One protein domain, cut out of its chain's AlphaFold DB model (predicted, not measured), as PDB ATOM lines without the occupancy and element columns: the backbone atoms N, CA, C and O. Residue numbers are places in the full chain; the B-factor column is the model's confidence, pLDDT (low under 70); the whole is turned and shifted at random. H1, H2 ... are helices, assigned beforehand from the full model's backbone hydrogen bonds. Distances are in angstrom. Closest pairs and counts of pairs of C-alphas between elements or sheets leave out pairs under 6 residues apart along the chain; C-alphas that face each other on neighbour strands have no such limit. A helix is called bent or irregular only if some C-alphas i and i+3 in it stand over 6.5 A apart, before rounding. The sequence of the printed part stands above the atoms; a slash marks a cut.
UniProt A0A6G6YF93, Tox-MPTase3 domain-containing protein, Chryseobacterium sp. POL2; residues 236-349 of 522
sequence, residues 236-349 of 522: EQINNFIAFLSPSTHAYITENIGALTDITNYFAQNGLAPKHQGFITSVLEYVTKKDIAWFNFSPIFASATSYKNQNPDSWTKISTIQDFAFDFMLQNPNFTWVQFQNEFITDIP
ATOM      1  N   GLU A 236     156.091 275.973 228.397       92.25
ATOM      2  CA  GLU A 236     156.451 274.563 228.572       92.25
ATOM      3  C   GLU A 236     157.312 274.341 229.826       92.25
ATOM      4  O   GLU A 236     157.029 273.450 230.619       92.25
ATOM      5  N   GLN A 237     158.329 275.176 230.055       92.00
ATOM      6  CA  GLN A 237     159.191 275.068 231.235       92.00
ATOM      7  C   GLN A 237     158.441 275.374 232.544       92.00
ATOM      8  O   GLN A 237     158.687 274.711 233.551       92.00
ATOM      9  N   ILE A 238     157.501 276.327 232.528       90.44
ATOM     10  CA  ILE A 238     156.604 276.602 233.665       90.44
ATOM     11  C   ILE A 238     155.651 275.422 233.904       90.44
ATOM     12  O   ILE A 238     155.534 274.958 235.037       90.44
ATOM     13  N   ASN A 239     155.039 274.869 232.853       88.31
ATOM     14  CA  ASN A 239     154.173 273.691 232.958       88.31
ATOM     15  C   ASN A 239     154.933 272.464 233.491       88.31
ATOM     16  O   ASN A 239     154.410 271.741 234.335       88.31
ATOM     17  N   ASN A 240     156.184 272.262 233.067       92.62
ATOM     18  CA  ASN A 240     157.047 271.187 233.561       92.62
ATOM     19  C   ASN A 240     157.408 271.362 235.048       92.62
ATOM     20  O   ASN A 240     157.471 270.373 235.774       92.62
ATOM     21  N   PHE A 241     157.587 272.600 235.531       93.81
ATOM     22  CA  PHE A 241     157.712 272.869 236.968       93.81
ATOM     23  C   PHE A 241     156.401 272.566 237.714       93.81
ATOM     24  O   PHE A 241     156.422 271.877 238.728       93.81
ATOM     25  N   ILE A 242     155.251 273.005 237.191       91.38
ATOM     26  CA  ILE A 242     153.926 272.765 237.794       91.38
ATOM     27  C   ILE A 242     153.573 271.266 237.846       91.38
ATOM     28  O   ILE A 242     152.918 270.816 238.787       91.38
ATOM     29  N   ALA A 243     154.043 270.477 236.878       90.75
ATOM     30  CA  ALA A 243     153.903 269.020 236.847       90.75
ATOM     31  C   ALA A 243     154.825 268.277 237.840       90.75
ATOM     32  O   ALA A 243     154.600 267.098 238.104       90.75
ATOM     33  N   PHE A 244     155.843 268.944 238.395       93.56
ATOM     34  CA  PHE A 244     156.716 268.399 239.446       93.56
ATOM     35  C   PHE A 244     156.170 268.648 240.867       93.56
ATOM     36  O   PHE A 244     156.649 268.057 241.834       93.56
ATOM     37  N   LEU A 245     155.170 269.521 241.015       93.12
ATOM     38  CA  LEU A 245     154.567 269.850 242.307       93.12
ATOM     39  C   LEU A 245     153.680 268.713 242.833       93.12
ATOM     40  O   LEU A 245     153.095 267.944 242.070       93.12
ATOM     41  N   SER A 246     153.539 268.636 244.160       95.06
ATOM     42  CA  SER A 246     152.626 267.677 244.789       95.06
ATOM     43  C   SER A 246     151.160 267.939 244.378       95.06
ATOM     44  O   SER A 246     150.805 269.092 244.116       95.06
ATOM     45  N   PRO A 247     150.270 266.923 244.350       95.56
ATOM     46  CA  PRO A 247     148.884 267.112 243.908       95.56
ATOM     47  C   PRO A 247     148.097 268.165 244.704       95.56
ATOM     48  O   PRO A 247     147.313 268.908 244.119       95.56
ATOM     49  N   SER A 248     148.329 268.277 246.017       93.69
ATOM     50  CA  SER A 248     147.713 269.312 246.858       93.69
ATOM     51  C   SER A 248     148.226 270.709 246.511       93.69
ATOM     52  O   SER A 248     147.442 271.645 246.397       93.69
ATOM     53  N   THR A 249     149.531 270.848 246.271       94.88
ATOM     54  CA  THR A 249     150.138 272.107 245.832       94.88
ATOM     55  C   THR A 249     149.671 272.522 244.432       94.88
ATOM     56  O   THR A 249     149.437 273.702 244.178       94.88
ATOM     57  N   HIS A 250     149.498 271.562 243.524       92.19
ATOM     58  CA  HIS A 250     148.966 271.802 242.183       92.19
ATOM     59  C   HIS A 250     147.510 272.300 242.238       92.19
ATOM     60  O   HIS A 250     147.165 273.265 241.554       92.19
ATOM     61  N   ALA A 251     146.672 271.707 243.099       91.81
ATOM     62  CA  ALA A 251     145.313 272.190 243.346       91.81
ATOM     63  C   ALA A 251     145.322 273.619 243.924       91.81
ATOM     64  O   ALA A 251     144.688 274.508 243.358       91.81
ATOM     65  N   TYR A 252     146.139 273.873 244.954       94.00
ATOM     66  CA  TYR A 252     146.270 275.192 245.580       94.00
ATOM     67  C   TYR A 252     146.589 276.311 244.570       94.00
ATOM     68  O   TYR A 252     145.933 277.350 244.592       94.00
ATOM     69  N   ILE A 253     147.554 276.113 243.659       92.81
ATOM     70  CA  ILE A 253     147.894 277.113 242.620       92.81
ATOM     71  C   ILE A 253     146.739 277.311 241.634       92.81
ATOM     72  O   ILE A 253     146.488 278.435 241.204       92.81
ATOM     73  N   THR A 254     146.039 276.231 241.282       87.56
ATOM     74  CA  THR A 254     144.887 276.274 240.367       87.56
ATOM     75  C   THR A 254     143.755 277.134 240.939       87.56
ATOM     76  O   THR A 254     143.110 277.879 240.206       87.56
ATOM     77  N   GLU A 255     143.554 277.076 242.256       89.94
ATOM     78  CA  GLU A 255     142.563 277.869 242.991       89.94
ATOM     79  C   GLU A 255     143.064 279.294 243.317       89.94
ATOM     80  O   GLU A 255     142.277 280.240 243.364       89.94
ATOM     81  N   ASN A 256     144.379 279.483 243.477       90.81
ATOM     82  CA  ASN A 256     145.022 280.759 243.803       90.81
ATOM     83  C   ASN A 256     145.783 281.329 242.590       90.81
ATOM     84  O   ASN A 256     147.011 281.403 242.598       90.81
ATOM     85  N   ILE A 257     145.068 281.801 241.561       88.06
ATOM     86  CA  ILE A 257     145.675 282.298 240.304       88.06
ATOM     87  C   ILE A 257     146.764 283.378 240.499       88.06
ATOM     88  O   ILE A 257     147.740 283.412 239.752       88.06
ATOM     89  N   GLY A 258     146.659 284.210 241.544       89.00
ATOM     90  CA  GLY A 258     147.693 285.192 241.900       89.00
ATOM     91  C   GLY A 258     149.039 284.564 242.291       89.00
ATOM     92  O   GLY A 258     150.084 285.138 241.991       89.00
ATOM     93  N   ALA A 259     149.035 283.356 242.867       91.31
ATOM     94  CA  ALA A 259     150.256 282.604 243.156       91.31
ATOM     95  C   ALA A 259     150.990 282.233 241.865       91.31
ATOM     96  O   ALA A 259     152.202 282.416 241.772       91.31
ATOM     97  N   LEU A 260     150.258 281.783 240.839       90.12
ATOM     98  CA  LEU A 260     150.838 281.486 239.529       90.12
ATOM     99  C   LEU A 260     151.460 282.739 238.892       90.12
ATOM    100  O   LEU A 260     152.552 282.657 238.326       90.12
ATOM    101  N   THR A 261     150.805 283.898 239.013       89.25
ATOM    102  CA  THR A 261     151.334 285.184 238.530       89.25
ATOM    103  C   THR A 261     152.630 285.571 239.248       89.25
ATOM    104  O   THR A 261     153.648 285.787 238.589       89.25
ATOM    105  N   ASP A 262     152.632 285.590 240.583       91.25
ATOM    106  CA  ASP A 262     153.798 285.966 241.396       91.25
ATOM    107  C   ASP A 262     154.993 285.020 241.170       91.25
ATOM    108  O   ASP A 262     156.140 285.461 241.043       91.25
ATOM    109  N   ILE A 263     154.731 283.716 241.038       91.00
ATOM    110  CA  ILE A 263     155.740 282.689 240.747       91.00
ATOM    111  C   ILE A 263     156.312 282.838 239.334       91.00
ATOM    112  O   ILE A 263     157.529 282.744 239.146       91.00
ATOM    113  N   THR A 264     155.465 283.111 238.338       90.12
ATOM    114  CA  THR A 264     155.913 283.342 236.955       90.12
ATOM    115  C   THR A 264     156.789 284.594 236.876       90.12
ATOM    116  O   THR A 264     157.856 284.555 236.265       90.12
ATOM    117  N   ASN A 265     156.406 285.670 237.572       89.38
ATOM    118  CA  ASN A 265     157.202 286.894 237.687       89.38
ATOM    119  C   ASN A 265     158.570 286.633 238.348       89.38
ATOM    120  O   ASN A 265     159.599 287.098 237.852       89.38
ATOM    121  N   TYR A 266     158.612 285.839 239.424       92.06
ATOM    122  CA  TYR A 266     159.868 285.440 240.063       92.06
ATOM    123  C   TYR A 266     160.781 284.644 239.119       92.06
ATOM    124  O   TYR A 266     161.971 284.960 239.013       92.06
ATOM    125  N   PHE A 267     160.256 283.641 238.409       93.25
ATOM    126  CA  PHE A 267     161.065 282.857 237.472       93.25
ATOM    127  C   PHE A 267     161.464 283.648 236.216       93.25
ATOM    128  O   PHE A 267     162.537 283.390 235.677       93.25
ATOM    129  N   ALA A 268     160.686 284.640 235.776       89.00
ATOM    130  CA  ALA A 268     161.091 285.556 234.706       89.00
ATOM    131  C   ALA A 268     162.308 286.416 235.098       89.00
ATOM    132  O   ALA A 268     163.180 286.665 234.269       89.00
ATOM    133  N   GLN A 269     162.406 286.820 236.368       88.19
ATOM    134  CA  GLN A 269     163.544 287.586 236.890       88.19
ATOM    135  C   GLN A 269     164.780 286.717 237.193       88.19
ATOM    136  O   GLN A 269     165.907 287.179 237.030       88.19
ATOM    137  N   ASN A 270     164.583 285.478 237.661       87.88
ATOM    138  CA  ASN A 270     165.643 284.656 238.272       87.88
ATOM    139  C   ASN A 270     165.997 283.376 237.491       87.88
ATOM    140  O   ASN A 270     166.982 282.703 237.801       87.88
ATOM    141  N   GLY A 271     165.199 283.022 236.484       90.94
ATOM    142  CA  GLY A 271     165.298 281.764 235.754       90.94
ATOM    143  C   GLY A 271     164.888 280.534 236.574       90.94
ATOM    144  O   GLY A 271     164.696 280.566 237.790       90.94
ATOM    145  N   LEU A 272     164.790 279.396 235.885       92.31
ATOM    146  CA  LEU A 272     164.366 278.107 236.446       92.31
ATOM    147  C   LEU A 272     165.530 277.238 236.963       92.31
ATOM    148  O   LEU A 272     165.456 276.011 236.909       92.31
ATOM    149  N   ALA A 273     166.620 277.822 237.472       89.50
ATOM    150  CA  ALA A 273     167.691 277.011 238.065       89.50
ATOM    151  C   ALA A 273     167.185 276.272 239.332       89.50
ATOM    152  O   ALA A 273     166.362 276.835 240.062       89.50
ATOM    153  N   PRO A 274     167.687 275.065 239.671       89.69
ATOM    154  CA  PRO A 274     167.138 274.251 240.766       89.69
ATOM    155  C   PRO A 274     167.038 274.964 242.128       89.69
ATOM    156  O   PRO A 274     166.066 274.778 242.854       89.69
ATOM    157  N   LYS A 275     167.986 275.862 242.444       86.50
ATOM    158  CA  LYS A 275     167.976 276.696 243.667       86.50
ATOM    159  C   LYS A 275     166.801 277.689 243.753       86.50
ATOM    160  O   LYS A 275     166.456 278.144 244.844       86.50
ATOM    161  N   HIS A 276     166.230 278.061 242.606       90.25
ATOM    162  CA  HIS A 276     165.051 278.917 242.505       90.25
ATOM    163  C   HIS A 276     163.776 278.073 242.515       90.25
ATOM    164  O   HIS A 276     162.857 278.426 243.247       90.25
ATOM    165  N   GLN A 277     163.755 276.938 241.799       91.81
ATOM    166  CA  GLN A 277     162.645 275.978 241.837       91.81
ATOM    167  C   GLN A 277     162.359 275.505 243.269       91.81
ATOM    168  O   GLN A 277     161.258 275.713 243.762       91.81
ATOM    169  N   GLY A 278     163.367 274.982 243.979       89.31
ATOM    170  CA  GLY A 278     163.193 274.445 245.336       89.31
ATOM    171  C   GLY A 278     162.728 275.470 246.380       89.31
ATOM    172  O   GLY A 278     162.059 275.098 247.334       89.31
ATOM    173  N   PHE A 279     163.017 276.764 246.185       90.94
ATOM    174  CA  PHE A 279     162.457 277.833 247.024       90.94
ATOM    175  C   PHE A 279     160.966 278.056 246.764       90.94
ATOM    176  O   PHE A 279     160.208 278.250 247.709       90.94
ATOM    177  N   ILE A 280     160.539 278.018 245.499       94.25
ATOM    178  CA  ILE A 280     159.119 278.122 245.159       94.25
ATOM    179  C   ILE A 280     158.368 276.880 245.628       94.25
ATOM    180  O   ILE A 280     157.310 277.022 246.227       94.25
ATOM    181  N   THR A 281     158.940 275.684 245.460       93.56
ATOM    182  CA  THR A 281     158.385 274.445 246.018       93.56
ATOM    183  C   THR A 281     158.194 274.551 247.533       93.56
ATOM    184  O   THR A 281     157.080 274.335 247.992       93.56
ATOM    185  N   SER A 282     159.196 274.987 248.311       91.69
ATOM    186  CA  SER A 282     159.039 275.081 249.772       91.69
ATOM    187  C   SER A 282     158.126 276.228 250.241       91.69
ATOM    188  O   SER A 282     157.451 276.091 251.260       91.69
ATOM    189  N   VAL A 283     158.035 277.340 249.496       93.19
ATOM    190  CA  VAL A 283     156.995 278.374 249.700       93.19
ATOM    191  C   VAL A 283     155.599 277.784 249.515       93.19
ATOM    192  O   VAL A 283     154.726 277.965 250.363       93.19
ATOM    193  N   LEU A 284     155.396 277.076 248.407       94.31
ATOM    194  CA  LEU A 284     154.120 276.495 248.021       94.31
ATOM    195  C   LEU A 284     153.667 275.386 248.973       94.31
ATOM    196  O   LEU A 284     152.511 275.366 249.395       94.31
ATOM    197  N   GLU A 285     154.577 274.481 249.332       93.50
ATOM    198  CA  GLU A 285     154.340 273.428 250.318       93.50
ATOM    199  C   GLU A 285     153.931 274.029 251.662       93.50
ATOM    200  O   GLU A 285     152.964 273.558 252.253       93.50
ATOM    201  N   TYR A 286     154.587 275.108 252.107       94.81
ATOM    202  CA  TYR A 286     154.219 275.817 253.332       94.81
ATOM    203  C   TYR A 286     152.794 276.396 253.275       94.81
ATOM    204  O   TYR A 286     151.987 276.075 254.149       94.81
ATOM    205  N   VAL A 287     152.443 277.201 252.259       94.38
ATOM    206  CA  VAL A 287     151.097 277.818 252.196       94.38
ATOM    207  C   VAL A 287     149.986 276.781 252.011       94.38
ATOM    208  O   VAL A 287     148.928 276.921 252.618       94.38
ATOM    209  N   THR A 288     150.258 275.697 251.272       94.00
ATOM    210  CA  THR A 288     149.334 274.560 251.099       94.00
ATOM    211  C   THR A 288     149.135 273.808 252.423       94.00
ATOM    212  O   THR A 288     148.010 273.530 252.824       94.00
ATOM    213  N   LYS A 289     150.224 273.501 253.140       94.88
ATOM    214  CA  LYS A 289     150.229 272.801 254.443       94.88
ATOM    215  C   LYS A 289     149.521 273.583 255.553       94.88
ATOM    216  O   LYS A 289     149.084 272.984 256.535       94.88
ATOM    217  N   LYS A 290     149.469 274.909 255.427       94.00
ATOM    218  CA  LYS A 290     148.923 275.843 256.420       94.00
ATOM    219  C   LYS A 290     147.535 276.390 256.065       94.00
ATOM    220  O   LYS A 290     146.994 277.139 256.870       94.00
ATOM    221  N   ASP A 291     146.993 276.033 254.899       94.38
ATOM    222  CA  ASP A 291     145.725 276.546 254.352       94.38
ATOM    223  C   ASP A 291     145.664 278.091 254.297       94.38
ATOM    224  O   ASP A 291     144.700 278.740 254.706       94.38
ATOM    225  N   ILE A 292     146.756 278.715 253.836       93.00
ATOM    226  CA  ILE A 292     146.878 280.179 253.769       93.00
ATOM    227  C   ILE A 292     146.461 280.661 252.379       93.00
ATOM    228  O   ILE A 292     147.181 280.439 251.408       93.00
ATOM    229  N   ALA A 293     145.350 281.391 252.277       92.44
ATOM    230  CA  ALA A 293     144.939 282.044 251.029       92.44
ATOM    231  C   ALA A 293     146.019 283.022 250.520       92.44
ATOM    232  O   ALA A 293     146.496 283.873 251.279       92.44
ATOM    233  N   TRP A 294     146.394 282.927 249.235       94.19
ATOM    234  CA  TRP A 294     147.631 283.539 248.720       94.19
ATOM    235  C   TRP A 294     147.723 285.056 248.916       94.19
ATOM    236  O   TRP A 294     148.809 285.576 249.167       94.19
ATOM    237  N   PHE A 295     146.600 285.779 248.861       89.62
ATOM    238  CA  PHE A 295     146.591 287.239 249.017       89.62
ATOM    239  C   PHE A 295     147.143 287.710 250.377       89.62
ATOM    240  O   PHE A 295     147.752 288.774 250.445       89.62
ATOM    241  N   ASN A 296     147.014 286.898 251.435       87.94
ATOM    242  CA  ASN A 296     147.618 287.179 252.744       87.94
ATOM    243  C   ASN A 296     149.134 286.912 252.766       87.94
ATOM    244  O   ASN A 296     149.851 287.489 253.580       87.94
ATOM    245  N   PHE A 297     149.631 286.032 251.890       93.38
ATOM    246  CA  PHE A 297     151.036 285.622 251.850       93.38
ATOM    247  C   PHE A 297     151.875 286.383 250.811       93.38
ATOM    248  O   PHE A 297     153.073 286.559 251.020       93.38
ATOM    249  N   SER A 298     151.278 286.881 249.721       91.56
ATOM    250  CA  SER A 298     151.987 287.581 248.631       91.56
ATOM    251  C   SER A 298     152.945 288.703 249.106       91.56
ATOM    252  O   SER A 298     154.096 288.713 248.661       91.56
ATOM    253  N   PRO A 299     152.607 289.568 250.093       90.00
ATOM    254  CA  PRO A 299     153.558 290.562 250.625       90.00
ATOM    255  C   PRO A 299     154.811 289.942 251.278       90.00
ATOM    256  O   PRO A 299     155.924 290.477 251.189       90.00
ATOM    257  N   ILE A 300     154.652 288.780 251.914       90.62
ATOM    258  CA  ILE A 300     155.742 288.021 252.540       90.62
ATOM    259  C   ILE A 300     156.543 287.280 251.471       90.62
ATOM    260  O   ILE A 300     157.771 287.296 251.523       90.62
ATOM    261  N   PHE A 301     155.887 286.726 250.450       91.50
ATOM    262  CA  PHE A 301     156.554 286.135 249.291       91.50
ATOM    263  C   PHE A 301     157.429 287.150 248.535       91.50
ATOM    264  O   PHE A 301     158.595 286.867 248.245       91.50
ATOM    265  N   ALA A 302     156.904 288.349 248.262       88.62
ATOM    266  CA  ALA A 302     157.623 289.414 247.569       88.62
ATOM    267  C   ALA A 302     158.834 289.917 248.379       88.62
ATOM    268  O   ALA A 302     159.937 290.069 247.842       88.62
ATOM    269  N   SER A 303     158.666 290.122 249.690       88.62
ATOM    270  CA  SER A 303     159.767 290.535 250.570       88.62
ATOM    271  C   SER A 303     160.815 289.430 250.772       88.62
ATOM    272  O   SER A 303     162.011 289.728 250.744       88.62
ATOM    273  N   ALA A 304     160.396 288.164 250.889       89.25
ATOM    274  CA  ALA A 304     161.287 287.004 250.978       89.25
ATOM    275  C   ALA A 304     162.110 286.836 249.698       89.25
ATOM    276  O   ALA A 304     163.324 286.667 249.764       89.25
ATOM    277  N   THR A 305     161.461 286.955 248.536       89.88
ATOM    278  CA  THR A 305     162.090 286.958 247.209       89.88
ATOM    279  C   THR A 305     163.161 288.042 247.096       89.88
ATOM    280  O   THR A 305     164.308 287.748 246.753       89.88
ATOM    281  N   SER A 306     162.816 289.289 247.433       89.00
ATOM    282  CA  SER A 306     163.745 290.423 247.363       89.00
ATOM    283  C   SER A 306     164.974 290.207 248.256       89.00
ATOM    284  O   SER A 306     166.112 290.309 247.795       89.00
ATOM    285  N   TYR A 307     164.758 289.795 249.510       89.12
ATOM    286  CA  TYR A 307     165.842 289.500 250.446       89.12
ATOM    287  C   TYR A 307     166.690 288.288 250.017       89.12
ATOM    288  O   TYR A 307     167.916 288.357 250.098       89.12
ATOM    289  N   LYS A 308     166.076 287.202 249.522       89.44
ATOM    290  CA  LYS A 308     166.760 285.992 249.026       89.44
ATOM    291  C   LYS A 308     167.725 286.308 247.888       89.44
ATOM    292  O   LYS A 308     168.828 285.766 247.855       89.44
ATOM    293  N   ASN A 309     167.304 287.169 246.966       87.00
ATOM    294  CA  ASN A 309     168.096 287.540 245.797       87.00
ATOM    295  C   ASN A 309     169.272 288.460 246.167       87.00
ATOM    296  O   ASN A 309     170.312 288.407 245.518       87.00
ATOM    297  N   GLN A 310     169.133 289.246 247.238       87.19
ATOM    298  CA  GLN A 310     170.212 290.060 247.811       87.19
ATOM    299  C   GLN A 310     171.163 289.247 248.712       87.19
ATOM    300  O   GLN A 310     172.355 289.537 248.755       87.19
ATOM    301  N   ASN A 311     170.660 288.227 249.423       86.25
ATOM    302  CA  ASN A 311     171.377 287.501 250.482       86.25
ATOM    303  C   ASN A 311     171.294 285.962 250.303       86.25
ATOM    304  O   ASN A 311     170.748 285.264 251.170       86.25
ATOM    305  N   PRO A 312     171.813 285.396 249.194       85.69
ATOM    306  CA  PRO A 312     171.611 283.985 248.842       85.69
ATOM    307  C   PRO A 312     172.188 282.998 249.870       85.69
ATOM    308  O   PRO A 312     171.556 281.979 250.167       85.69
ATOM    309  N   ASP A 313     173.342 283.305 250.464       83.25
ATOM    310  CA  ASP A 313     173.992 282.427 251.446       83.25
ATOM    311  C   ASP A 313     173.239 282.429 252.785       83.25
ATOM    312  O   ASP A 313     172.971 281.370 253.361       83.25
ATOM    313  N   SER A 314     172.796 283.605 253.243       80.94
ATOM    314  CA  SER A 314     171.946 283.738 254.433       80.94
ATOM    315  C   SER A 314     170.597 283.039 254.257       80.94
ATOM    316  O   SER A 314     170.092 282.457 255.220       80.94
ATOM    317  N   TRP A 315     170.031 283.022 253.040       81.62
ATOM    318  CA  TRP A 315     168.811 282.256 252.763       81.62
ATOM    319  C   TRP A 315     168.985 280.763 253.058       81.62
ATOM    320  O   TRP A 315     168.075 280.144 253.600       81.62
ATOM    321  N   THR A 316     170.154 280.185 252.767       81.19
ATOM    322  CA  THR A 316     170.424 278.753 253.004       81.19
ATOM    323  C   THR A 316     170.292 278.382 254.486       81.19
ATOM    324  O   THR A 316     169.782 277.310 254.817       81.19
ATOM    325  N   LYS A 317     170.660 279.295 255.399       76.38
ATOM    326  CA  LYS A 317     170.409 279.127 256.840       76.38
ATOM    327  C   LYS A 317     168.920 279.262 257.173       76.38
ATOM    328  O   LYS A 317     168.389 278.412 257.881       76.38
ATOM    329  N   ILE A 318     168.231 280.268 256.624       80.25
ATOM    330  CA  ILE A 318     166.782 280.468 256.828       80.25
ATOM    331  C   ILE A 318     165.971 279.254 256.360       80.25
ATOM    332  O   ILE A 318     165.037 278.861 257.055       80.25
ATOM    333  N   SER A 319     166.351 278.587 255.262       76.31
ATOM    334  CA  SER A 319     165.656 277.376 254.799       76.31
ATOM    335  C   SER A 319     165.677 276.210 255.798       76.31
ATOM    336  O   SER A 319     164.825 275.333 255.710       76.31
ATOM    337  N   THR A 320     166.578 276.205 256.790       80.94
ATOM    338  CA  THR A 320     166.560 275.199 257.875       80.94
ATOM    339  C   THR A 320     165.464 275.439 258.921       80.94
ATOM    340  O   THR A 320     165.132 274.526 259.672       80.94
ATOM    341  N   ILE A 321     164.883 276.645 258.955       85.12
ATOM    342  CA  ILE A 321     163.799 277.054 259.862       85.12
ATOM    343  C   ILE A 321     162.636 277.719 259.097       85.12
ATOM    344  O   ILE A 321     161.946 278.580 259.639       85.12
ATOM    345  N   GLN A 322     162.427 277.349 257.826       89.50
ATOM    346  CA  GLN A 322     161.583 278.103 256.886       89.50
ATOM    347  C   GLN A 322     160.128 278.267 257.353       89.50
ATOM    348  O   GLN A 322     159.614 279.383 257.327       89.50
ATOM    349  N   ASP A 323     159.496 277.196 257.845       89.50
ATOM    350  CA  ASP A 323     158.141 277.235 258.417       89.50
ATOM    351  C   ASP A 323     158.028 278.248 259.562       89.50
ATOM    352  O   ASP A 323     157.119 279.073 259.569       89.50
ATOM    353  N   PHE A 324     158.979 278.219 260.503       90.44
ATOM    354  CA  PHE A 324     159.030 279.162 261.621       90.44
ATOM    355  C   PHE A 324     159.256 280.592 261.124       90.44
ATOM    356  O   PHE A 324     158.634 281.516 261.635       90.44
ATOM    357  N   ALA A 325     160.110 280.789 260.116       90.81
ATOM    358  CA  ALA A 325     160.373 282.105 259.548       90.81
ATOM    359  C   ALA A 325     159.133 282.703 258.862       90.81
ATOM    360  O   ALA A 325     158.847 283.886 259.033       90.81
ATOM    361  N   PHE A 326     158.357 281.898 258.131       92.38
ATOM    362  CA  PHE A 326     157.102 282.353 257.531       92.38
ATOM    363  C   PHE A 326     155.987 282.556 258.566       92.38
ATOM    364  O   PHE A 326     155.341 283.603 258.535       92.38
ATOM    365  N   ASP A 327     155.817 281.636 259.524       91.75
ATOM    366  CA  ASP A 327     154.882 281.812 260.646       91.75
ATOM    367  C   ASP A 327     155.197 283.098 261.425       91.75
ATOM    368  O   ASP A 327     154.300 283.873 261.758       91.75
ATOM    369  N   PHE A 328     156.486 283.355 261.667       91.75
ATOM    370  CA  PHE A 328     156.972 284.563 262.318       91.75
ATOM    371  C   PHE A 328     156.617 285.825 261.526       91.75
ATOM    372  O   PHE A 328     156.049 286.753 262.099       91.75
ATOM    373  N   MET A 329     156.923 285.871 260.225       92.56
ATOM    374  CA  MET A 329     156.692 287.060 259.393       92.56
ATOM    375  C   MET A 329     155.194 287.346 259.178       92.56
ATOM    376  O   MET A 329     154.811 288.510 259.117       92.56
ATOM    377  N   LEU A 330     154.337 286.315 259.144       88.81
ATOM    378  CA  LEU A 330     152.871 286.468 259.149       88.81
ATOM    379  C   LEU A 330     152.360 287.098 260.447       88.81
ATOM    380  O   LEU A 330     151.460 287.933 260.426       88.81
ATOM    381  N   GLN A 331     152.932 286.692 261.580       89.38
ATOM    382  CA  GLN A 331     152.518 287.145 262.910       89.38
ATOM    383  C   GLN A 331     153.163 288.489 263.303       89.38
ATOM    384  O   GLN A 331     152.703 289.140 264.238       89.38
ATOM    385  N   ASN A 332     154.195 288.929 262.572       88.00
ATOM    386  CA  ASN A 332     154.950 290.160 262.810       88.00
ATOM    387  C   ASN A 332     155.140 290.957 261.491       88.00
ATOM    388  O   ASN A 332     156.278 291.161 261.064       88.00
ATOM    389  N   PRO A 333     154.068 291.440 260.828       88.88
ATOM    390  CA  PRO A 333     154.138 292.000 259.466       88.88
ATOM    391  C   PRO A 333     154.972 293.288 259.327       88.88
ATOM    392  O   PRO A 333     155.394 293.632 258.227       88.88
ATOM    393  N   ASN A 334     155.249 293.986 260.434       87.50
ATOM    394  CA  ASN A 334     156.132 295.161 260.468       87.50
ATOM    395  C   ASN A 334     157.630 294.797 260.541       87.50
ATOM    396  O   ASN A 334     158.482 295.685 260.547       87.50
ATOM    397  N   PHE A 335     157.965 293.510 260.651       89.00
ATOM    398  CA  PHE A 335     159.336 293.023 260.763       89.00
ATOM    399  C   PHE A 335     159.932 292.740 259.381       89.00
ATOM    400  O   PHE A 335     159.232 292.355 258.448       89.00
ATOM    401  N   THR A 336     161.245 292.912 259.233       92.00
ATOM    402  CA  THR A 336     161.948 292.679 257.962       92.00
ATOM    403  C   THR A 336     162.811 291.423 258.002       92.00
ATOM    404  O   THR A 336     163.342 291.038 259.043       92.00
ATOM    405  N   TRP A 337     163.049 290.826 256.833       88.62
ATOM    406  CA  TRP A 337     163.952 289.679 256.686       88.62
ATOM    407  C   TRP A 337     165.397 289.955 257.144       88.62
ATOM    408  O   TRP A 337     166.071 289.041 257.611       88.62
ATOM    409  N   VAL A 338     165.856 291.212 257.091       88.56
ATOM    410  CA  VAL A 338     167.172 291.625 257.619       88.56
ATOM    411  C   VAL A 338     167.175 291.629 259.153       88.56
ATOM    412  O   VAL A 338     168.120 291.140 259.769       88.56
ATOM    413  N   GLN A 339     166.103 292.105 259.794       89.19
ATOM    414  CA  GLN A 339     165.950 291.969 261.249       89.19
ATOM    415  C   GLN A 339     165.827 290.489 261.652       89.19
ATOM    416  O   GLN A 339     166.446 290.074 262.630       89.19
ATOM    417  N   PHE A 340     165.121 289.667 260.864       90.56
ATOM    418  CA  PHE A 340     165.014 288.220 261.093       90.56
ATOM    419  C   PHE A 340     166.377 287.523 261.024       90.56
ATOM    420  O   PHE A 340     166.709 286.718 261.895       90.56
ATOM    421  N   GLN A 341     167.205 287.875 260.035       87.44
ATOM    422  CA  GLN A 341     168.589 287.415 259.953       87.44
ATOM    423  C   GLN A 341     169.374 287.795 261.220       87.44
ATOM    424  O   GLN A 341     170.005 286.935 261.833       87.44
ATOM    425  N   ASN A 342     169.316 289.059 261.637       86.19
ATOM    426  CA  ASN A 342     170.124 289.563 262.749       86.19
ATOM    427  C   ASN A 342     169.732 288.968 264.113       86.19
ATOM    428  O   ASN A 342     170.611 288.630 264.909       86.19
ATOM    429  N   GLU A 343     168.437 288.767 264.369       86.81
ATOM    430  CA  GLU A 343     167.968 288.102 265.591       86.81
ATOM    431  C   GLU A 343     168.259 286.593 265.569       86.81
ATOM    432  O   GLU A 343     168.906 286.076 266.484       86.81
ATOM    433  N   PHE A 344     167.820 285.881 264.523       87.88
ATOM    434  CA  PHE A 344     167.689 284.418 264.553       87.88
ATOM    435  C   PHE A 344     168.764 283.636 263.776       87.88
ATOM    436  O   PHE A 344     168.796 282.411 263.887       87.88
ATOM    437  N   ILE A 345     169.626 284.292 262.987       86.56
ATOM    438  CA  ILE A 345     170.605 283.635 262.090       86.56
ATOM    439  C   ILE A 345     172.052 284.112 262.329       86.56
ATOM    440  O   ILE A 345     172.995 283.328 262.174       86.56
ATOM    441  N   THR A 346     172.244 285.383 262.687       84.44
ATOM    442  CA  THR A 346     173.551 285.997 262.973       84.44
ATOM    443  C   THR A 346     173.955 285.756 264.431       84.44
ATOM    444  O   THR A 346     173.147 285.952 265.337       84.44
ATOM    445  N   ASP A 347     175.209 285.353 264.662       81.81
ATOM    446  CA  ASP A 347     175.830 285.158 265.985       81.81
ATOM    447  C   ASP A 347     175.013 284.309 266.980       81.81
ATOM    448  O   ASP A 347     174.886 284.641 268.157       81.81
ATOM    449  N   ILE A 348     174.423 283.215 266.495       83.19
ATOM    450  CA  ILE A 348     173.639 282.271 267.306       83.19
ATOM    451  C   ILE A 348     174.502 281.120 267.862       83.19
ATOM    452  O   ILE A 348     175.403 280.642 267.165       83.19
ATOM    453  N   PRO A 349     174.229 280.623 269.085       85.38
ATOM    454  CA  PRO A 349     174.935 279.474 269.645       85.38
ATOM    455  C   PRO A 349     174.509 278.149 268.991       85.38
ATOM    456  O   PRO A 349     173.449 278.033 268.367       85.38
TER     457      PRO A 349
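AT A GLANCE: This is residues 236 to 349 of the 522 residues of the protein "Tox-MPTase3 domain-containing protein" of Chryseobacterium sp. POL2 (UniProt A0A6G6YF93). Three helices, H3, H4 and H5, run up and down in the middle as a loose triangle, with the short H1 and H2 at one end of the long axis and the sharply bent H6 with H7 at the other. The printed part has 114 residues with seven named helices, H1 to H7 in chain order, and no named strand: the class is all helix. It is compact, with a radius of gyration of the C-alphas of 13.9 A, but elongated, spanning 43 by 27 by 21 A.

IN THESE COORDINATES: H1, residues 236 to 242, begins at C-alpha 236 (156.451, 274.563, 228.572). H2 is 247 to 255, H3 257 to 270 with 20.2 A, H4 274 to 289 with 21.8 A and H5 294 to 310 with 23.5 A. H5 is irregular, C-alphas 296 and 299 being 7.2 A apart. H6, 312 to 331, was assigned as one helix by its hydrogen bonds but is bent, with C-alphas 320 and 323 8.7 A apart; its arms are H6a, 312 to 320, and H6b, 323 to 331. H7, 337 to 344, ends at C-alpha 344 (167.689, 284.418, 264.553).

HOW THE PARTS SIT: H5 is the hub and, with H3 and H4, forms an up-and-down bundle, each helix running against the one before. H3 and H5 touch, closest at the C-alphas of Ala 259 and Trp 294, 6.2 A. H2 and H4 touch about perpendicular, 82 degrees, at Thr 249 and Thr 288, C-alphas 5.9 A apart. Every O i to N i+4 pair is within hydrogen-bond range in H1, H2, H3, H6b and H7, against 11 of 12 in H4, 11 of 13 in H5 and 3 of 5 in H6a.

THE WHOLE: The farthest C-alphas, of Glu 236 and Pro 349, are 45.3 A apart. The printed part has no cut, its links are tight, and no printed residue is under 70 in pLDDT.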